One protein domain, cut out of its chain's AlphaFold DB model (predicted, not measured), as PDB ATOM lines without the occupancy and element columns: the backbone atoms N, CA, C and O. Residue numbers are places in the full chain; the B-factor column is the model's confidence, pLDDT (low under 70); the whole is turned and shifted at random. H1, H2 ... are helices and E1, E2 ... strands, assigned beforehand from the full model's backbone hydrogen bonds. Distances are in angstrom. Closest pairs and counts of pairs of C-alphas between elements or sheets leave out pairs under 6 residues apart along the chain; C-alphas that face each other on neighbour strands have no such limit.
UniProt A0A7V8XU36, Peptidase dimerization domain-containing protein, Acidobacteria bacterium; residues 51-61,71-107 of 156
ATOM      1  N   THR A  51     -18.907  14.802  36.385       87.06
ATOM      2  CA  THR A  51     -18.342  13.681  37.147       87.06
ATOM      3  C   THR A  51     -17.529  14.216  38.310       87.06
ATOM      4  O   THR A  51     -16.737  15.143  38.147       87.06
ATOM      5  N   CYS A  52     -17.734  13.645  39.492       88.94
ATOM      6  CA  CYS A  52     -17.010  13.998  40.705       88.94
ATOM      7  C   CYS A  52     -16.333  12.744  41.250       88.94
ATOM      8  O   CYS A  52     -16.974  11.703  41.382       88.94
ATOM      9  N   VAL A  53     -15.043  12.845  41.555       90.69
ATOM     10  CA  VAL A  53     -14.240  11.735  42.076       90.69
ATOM     11  C   VAL A  53     -13.539  12.193  43.345       90.69
ATOM     12  O   VAL A  53     -12.909  13.252  43.359       90.69
ATOM     13  N   ALA A  54     -13.643  11.405  44.416       90.69
ATOM     14  CA  ALA A  54     -12.876  11.630  45.634       90.69
ATOM     15  C   ALA A  54     -11.407  11.277  45.371       90.69
ATOM     16  O   ALA A  54     -11.068  10.119  45.148       90.69
ATOM     17  N   THR A  55     -10.542  12.287  45.348       91.19
ATOM     18  CA  THR A  55      -9.109  12.126  45.058       91.19
ATOM     19  C   THR A  55      -8.269  11.979  46.319       91.19
ATOM     20  O   THR A  55      -7.125  11.547  46.238       91.19
ATOM     21  N   MET A  56      -8.805  12.366  47.478       89.12
ATOM     22  CA  MET A  56      -8.131  12.244  48.768       89.12
ATOM     23  C   MET A  56      -9.162  11.988  49.859       89.12
ATOM     24  O   MET A  56     -10.211  12.635  49.867       89.12
ATOM     25  N   LEU A  57      -8.849  11.077  50.774       91.31
ATOM     26  CA  LEU A  57      -9.642  10.783  51.960       91.31
ATOM     27  C   LEU A  57      -8.691  10.659  53.152       91.31
ATOM     28  O   LEU A  57      -7.685   9.961  53.063       91.31
ATOM     29  N   ASP A  58      -9.017  11.342  54.240       89.12
ATOM     30  CA  ASP A  58      -8.283  11.323  55.501       89.12
ATOM     31  C   ASP A  58      -9.286  11.123  56.642       89.12
ATOM     32  O   ASP A  58     -10.158  11.969  56.865       89.12
ATOM     33  N   ALA A  59      -9.229   9.968  57.307       88.00
ATOM     34  CA  ALA A  59     -10.152   9.602  58.373       88.00
ATOM     35  C   ALA A  59      -9.528   8.571  59.326       88.00
ATOM     36  O   ALA A  59      -9.140   7.484  58.907       88.00
ATOM     37  N   GLY A  60      -9.533   8.887  60.623       83.06
ATOM     38  CA  GLY A  60      -9.092   7.974  61.682       83.06
ATOM     39  C   GLY A  60      -7.587   8.010  61.962       83.06
ATOM     40  O   GLY A  60      -6.785   8.444  61.146       83.06
ATOM     41  N   HIS A  61      -7.219   7.588  63.172       81.12
ATOM     42  CA  HIS A  61      -5.823   7.543  63.635       81.12
ATOM     43  C   HIS A  61      -5.352   6.119  63.962       81.12
ATOM     44  O   HIS A  61      -4.156   5.854  63.980       81.12
ATOM     45  N   ARG A  71     -12.122  13.885  56.403       88.56
ATOM     46  CA  ARG A  71     -11.974  14.899  55.363       88.56
ATOM     47  C   ARG A  71     -11.818  14.210  54.017       88.56
ATOM     48  O   ARG A  71     -10.996  13.316  53.872       88.56
ATOM     49  N   ALA A  72     -12.566  14.672  53.022       90.31
ATOM     50  CA  ALA A  72     -12.414  14.234  51.642       90.31
ATOM     51  C   ALA A  72     -12.169  15.435  50.726       90.31
ATOM     52  O   ALA A  72     -12.764  16.497  50.910       90.31
ATOM     53  N   VAL A  73     -11.306  15.262  49.727       90.25
ATOM     54  CA  VAL A  73     -11.144  16.209  48.618       90.25
ATOM     55  C   VAL A  73     -11.735  15.567  47.375       90.25
ATOM     56  O   VAL A  73     -11.331  14.472  46.983       90.25
ATOM     57  N   VAL A  74     -12.694  16.254  46.762       89.69
ATOM     58  CA  VAL A  74     -13.414  15.777  45.581       89.69
ATOM     59  C   VAL A  74     -13.072  16.671  44.398       89.69
ATOM     60  O   VAL A  74     -13.265  17.885  44.452       89.69
ATOM     61  N   ASN A  75     -12.572  16.070  43.323       89.38
ATOM     62  CA  ASN A  75     -12.353  16.753  42.058       89.38
ATOM     63  C   ASN A  75     -13.582  16.563  41.166       89.38
ATOM     64  O   ASN A  75     -13.927  15.434  40.813       89.38
ATOM     65  N   CYS A  76     -14.239  17.665  40.810       87.00
ATOM     66  CA  CYS A  76     -15.398  17.654  39.926       87.00
ATOM     67  C   CYS A  76     -15.038  18.230  38.554       87.00
ATOM     68  O   CYS A  76     -14.613  19.378  38.436       87.00
ATOM     69  N   ARG A  77     -15.274  17.443  37.502       85.38
ATOM     70  CA  ARG A  77     -15.264  17.893  36.109       85.38
ATOM     71  C   ARG A  77     -16.679  18.322  35.745       85.38
ATOM     72  O   ARG A  77     -17.506  17.492  35.374       85.38
ATOM     73  N   VAL A  78     -16.958  19.610  35.926       82.69
ATOM     74  CA  VAL A  78     -18.292  20.196  35.739       82.69
ATOM     75  C   VAL A  78     -18.571  20.434  34.259       82.69
ATOM     76  O   VAL A  78     -17.729  20.977  33.540       82.69
ATOM     77  N   ILE A  79     -19.755  20.027  33.800       79.69
ATOM     78  CA  ILE A  79     -20.183  20.285  32.430       79.69
ATOM     79  C   ILE A  79     -20.394  21.797  32.217       79.69
ATOM     80  O   ILE A  79     -20.922  22.486  33.095       79.69
ATOM     81  N   PRO A  80     -20.009  22.358  31.056       69.75
ATOM     82  CA  PRO A  80     -20.240  23.770  30.780       69.75
ATOM     83  C   PRO A  80     -21.733  24.119  30.853       69.75
ATOM     84  O   PRO A  80     -22.537  23.520  30.142       69.75
ATOM     85  N   GLY A  81     -22.084  25.112  31.673       72.56
ATOM     86  CA  GLY A  81     -23.467  25.554  31.897       72.56
ATOM     87  C   GLY A  81     -24.036  25.171  33.266       72.56
ATOM     88  O   GLY A  81     -25.035  25.752  33.683       72.56
ATOM     89  N   GLU A  82     -23.387  24.263  33.999       76.19
ATOM     90  CA  GLU A  82     -23.723  23.991  35.397       76.19
ATOM     91  C   GLU A  82     -22.887  24.888  36.332       76.19
ATOM     92  O   GLU A  82     -21.655  24.888  36.247       76.19
ATOM     93  N   PRO A  83     -23.513  25.679  37.224       81.25
ATOM     94  CA  PRO A  83     -22.770  26.505  38.163       81.25
ATOM     95  C   PRO A  83     -22.144  25.640  39.275       81.25
ATOM     96  O   PRO A  83     -22.814  24.740  39.791       81.25
ATOM     97  N   PRO A  84     -20.930  25.966  39.761       79.62
ATOM     98  CA  PRO A  84     -20.293  25.249  40.875       79.62
ATOM     99  C   PRO A  84     -21.164  25.173  42.141       79.62
ATOM    100  O   PRO A  84     -21.151  24.178  42.865       79.62
ATOM    101  N   ALA A  85     -21.988  26.196  42.385       83.44
ATOM    102  CA  ALA A  85     -22.948  26.207  43.487       83.44
ATOM    103  C   ALA A  85     -24.027  25.110  43.362       83.44
ATOM    104  O   ALA A  85     -24.485  24.586  44.376       83.44
ATOM    105  N   GLY A  86     -24.424  24.748  42.136       84.81
ATOM    106  CA  GLY A  86     -25.356  23.646  41.875       84.81
ATOM    107  C   GLY A  86     -24.744  22.286  42.203       84.81
ATOM    108  O   GLY A  86     -25.394  21.450  42.836       84.81
ATOM    109  N   VAL A  87     -23.461  22.112  41.879       85.81
ATOM    110  CA  VAL A  87     -22.687  20.915  42.235       85.81
ATOM    111  C   VAL A  87     -22.567  20.791  43.753       85.81
ATOM    112  O   VAL A  87     -22.874  19.735  44.301       85.81
ATOM    113  N   ARG A  88     -22.228  21.884  44.456       86.12
ATOM    114  CA  ARG A  88     -22.152  21.901  45.927       86.12
ATOM    115  C   ARG A  88     -23.469  21.474  46.578       86.12
ATOM    116  O   ARG A  88     -23.469  20.551  47.385       86.12
ATOM    117  N   ARG A  89     -24.591  22.080  46.175       87.44
ATOM    118  CA  ARG A  89     -25.929  21.717  46.684       87.44
ATOM    119  C   ARG A  89     -26.270  20.255  46.415       87.44
ATOM    120  O   ARG A  89     -26.923  19.607  47.227       87.44
ATOM    121  N   THR A  90     -25.848  19.731  45.266       88.19
ATOM    122  CA  THR A  90     -26.063  18.321  44.932       88.19
ATOM    123  C   THR A  90     -25.260  17.406  45.851       88.19
ATOM    124  O   THR A  90     -25.828  16.435  46.341       88.19
ATOM    125  N   LEU A  91     -23.998  17.735  46.145       87.00
ATOM    126  CA  LEU A  91     -23.168  16.976  47.085       87.00
ATOM    127  C   LEU A  91     -23.744  17.004  48.507       87.00
ATOM    128  O   LEU A  91     -23.899  15.948  49.115       87.00
ATOM    129  N   GLU A  92     -24.132  18.180  49.005       88.44
ATOM    130  CA  GLU A  92     -24.771  18.339  50.322       88.44
ATOM    131  C   GLU A  92     -26.049  17.492  50.431       88.44
ATOM    132  O   GLU A  92     -26.244  16.763  51.402       88.44
ATOM    133  N   ARG A  93     -26.893  17.517  49.392       89.38
ATOM    134  CA  ARG A  93     -28.139  16.742  49.337       89.38
ATOM    135  C   ARG A  93     -27.912  15.230  49.280       89.38
ATOM    136  O   ARG A  93     -28.680  14.500  49.890       89.38
ATOM    137  N   VAL A  94     -26.932  14.756  48.508       88.56
ATOM    138  CA  VAL A  94     -26.672  13.311  48.347       88.56
ATOM    139  C   VAL A  94     -26.062  12.716  49.613       88.56
ATOM    140  O   VAL A  94     -26.387  11.587  49.962       88.56
ATOM    141  N   ILE A  95     -25.198  13.467  50.302       86.81
ATOM    142  CA  ILE A  95     -24.563  13.002  51.540       86.81
ATOM    143  C   ILE A  95     -25.541  13.067  52.721       86.81
ATOM    144  O   ILE A  95     -25.507  12.191  53.579       86.81
ATOM    145  N   ALA A  96     -26.422  14.073  52.747       86.62
ATOM    146  CA  ALA A  96     -27.513  14.203  53.716       86.62
ATOM    147  C   ALA A  96     -27.093  14.146  55.207       86.62
ATOM    148  O   ALA A  96     -27.914  13.810  56.058       86.62
ATOM    149  N   ASP A  97     -25.847  14.509  55.547       85.56
ATOM    150  CA  ASP A  97     -25.395  14.657  56.941       85.56
ATOM    151  C   ASP A  97     -25.386  16.152  57.328       85.56
ATOM    152  O   ASP A  97     -24.645  16.933  56.725       85.56
ATOM    153  N   PRO A  98     -26.168  16.579  58.337       80.44
ATOM    154  CA  PRO A  98     -26.226  17.978  58.768       80.44
ATOM    155  C   PRO A  98     -24.926  18.487  59.414       80.44
ATOM    156  O   PRO A  98     -24.761  19.693  59.576       80.44
ATOM    157  N   ARG A  99     -24.001  17.600  59.798       84.38
ATOM    158  CA  ARG A  99     -22.688  17.953  60.371       84.38
ATOM    159  C   ARG A  99     -21.610  18.132  59.299       84.38
ATOM    160  O   ARG A  99     -20.465  18.441  59.630       84.38
ATOM    161  N   LEU A 100     -21.946  17.898  58.032       85.12
ATOM    162  CA  LEU A 100     -21.021  17.990  56.913       85.12
ATOM    163  C   LEU A 100     -20.914  19.434  56.413       85.12
ATOM    164  O   LEU A 100     -21.900  20.046  56.012       85.12
ATOM    165  N   THR A 101     -19.688  19.944  56.344       85.25
ATOM    166  CA  THR A 101     -19.394  21.242  55.729       85.25
ATOM    167  C   THR A 101     -18.699  21.024  54.390       85.25
ATOM    168  O   THR A 101     -17.590  20.488  54.348       85.25
ATOM    169  N   VAL A 102     -19.316  21.467  53.290       84.69
ATOM    170  CA  VAL A 102     -18.705  21.426  51.952       84.69
ATOM    171  C   VAL A 102     -18.121  22.792  51.614       84.69
ATOM    172  O   VAL A 102     -18.848  23.768  51.432       84.69
ATOM    173  N   THR A 103     -16.799  22.864  51.487       85.06
ATOM    174  CA  THR A 103     -16.090  24.077  51.069       85.06
ATOM    175  C   THR A 103     -15.426  23.877  49.711       85.06
ATOM    176  O   THR A 103     -14.893  22.809  49.405       85.06
ATOM    177  N   ALA A 104     -15.464  24.911  48.870       79.75
ATOM    178  CA  ALA A 104     -14.687  24.922  47.638       79.75
ATOM    179  C   ALA A 104     -13.213  25.159  47.996       79.75
ATOM    180  O   ALA A 104     -12.884  26.156  48.634       79.75
ATOM    181  N   VAL A 105     -12.337  24.227  47.616       74.31
ATOM    182  CA  VAL A 105     -10.891  24.324  47.891       74.31
ATOM    183  C   VAL A 105     -10.221  25.353  46.973       74.31
ATOM    184  O   VAL A 105      -9.243  25.984  47.359       74.31
ATOM    185  N   THR A 106     -10.768  25.550  45.775       65.31
ATOM    186  CA  THR A 106     -10.295  26.517  44.784       65.31
ATOM    187  C   THR A 106     -11.484  27.165  44.087       65.31
ATOM    188  O   THR A 106     -12.357  26.477  43.558       65.31
ATOM    189  N   ASP A 107     -11.518  28.497  44.089       56.91
ATOM    190  CA  ASP A 107     -12.497  29.284  43.342       56.91
ATOM    191  C   ASP A 107     -11.891  29.620  41.975       56.91
ATOM    192  O   ASP A 107     -11.187  30.615  41.802       56.91
TER     193      ASP A 107
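Overview. This is residues 51 to 61 and 71 to 107 of the 156 residues of the protein "Peptidase dimerization domain-containing protein" of Acidobacteria bacterium (UniProt A0A7V8XU36). Two long strands, E1 and E2, lie side by side as an antiparallel ribbon, and the single helix H1 is set off from it on the E2 side, running slantwise to the ribbon. From the far end of H1 an unnamed tail, residues 96 to 107, folds back toward the level of the ribbon, while residues 93 to 99 stick out. The printed part has 48 residues with two named strands and one named helix, in the order E1, E2, H1, and the class is mixed, helices and strands. It is only just compact, close to loose, with a radius of gyration of the C-alphas of 11.5 A, and it is elongated, with spans of 40 by 22 by 18 A.

Along the chain. E1 covers residues 51 to 59 and measures 23.1 A from first to last C-alpha, beginning at C-alpha 51 at (-18.342, 13.681, 37.147). E2 covers residues 71 to 77 and measures 19.8 A; its C-alpha 71 is at (-11.974, 14.899, 55.363). H1 covers residues 84 to 95 and measures 16.8 A, ending at C-alpha 95 at (-24.563, 13.002, 51.540).

Arrangement. E1 and E2 form a sheet of two strands and are antiparallel, with an angle of 166 degrees between their N-to-C directions. Among the C-alphas that face each other, those of Cys 52 and Cys 76 are 4.1 A apart, and those of Leu 57 and Ala 72 are 4.4 A apart. N 53 and O 75 are within hydrogen-bond range at 2.9 A, and so are N 71 and O 58 at 2.8 A. E1 bends by 53 degrees at residue 56; there N 55 and N 56 are both within hydrogen-bond range of O 73, at 2.8 A and 3.3 A. A short link of 6 residues joins E2 to H1. H1 and E1 are apart, with no C-alpha of the one within 8 A of the other. In H1 every O i to N i+4 pair is within hydrogen-bond range.

Size, cuts and confidence. The two C-alphas farthest apart are those of His 61 and Gly 81, at 40.5 A, and the C-alphas of Thr 51 and Asp 107, the first and last printed residues, are 17.8 A apart. Residues 62 to 70 are not printed, and the C-alphas of His 61 and Arg 71 are 12.7 A apart across this cut, which falls in the link from E1 to E2. Residues 93 to 99, of which 93 to 95 belong to H1, stand free. The mean pLDDT of the printed part is 84.2, and residues 80, 106 and 107 are under 70.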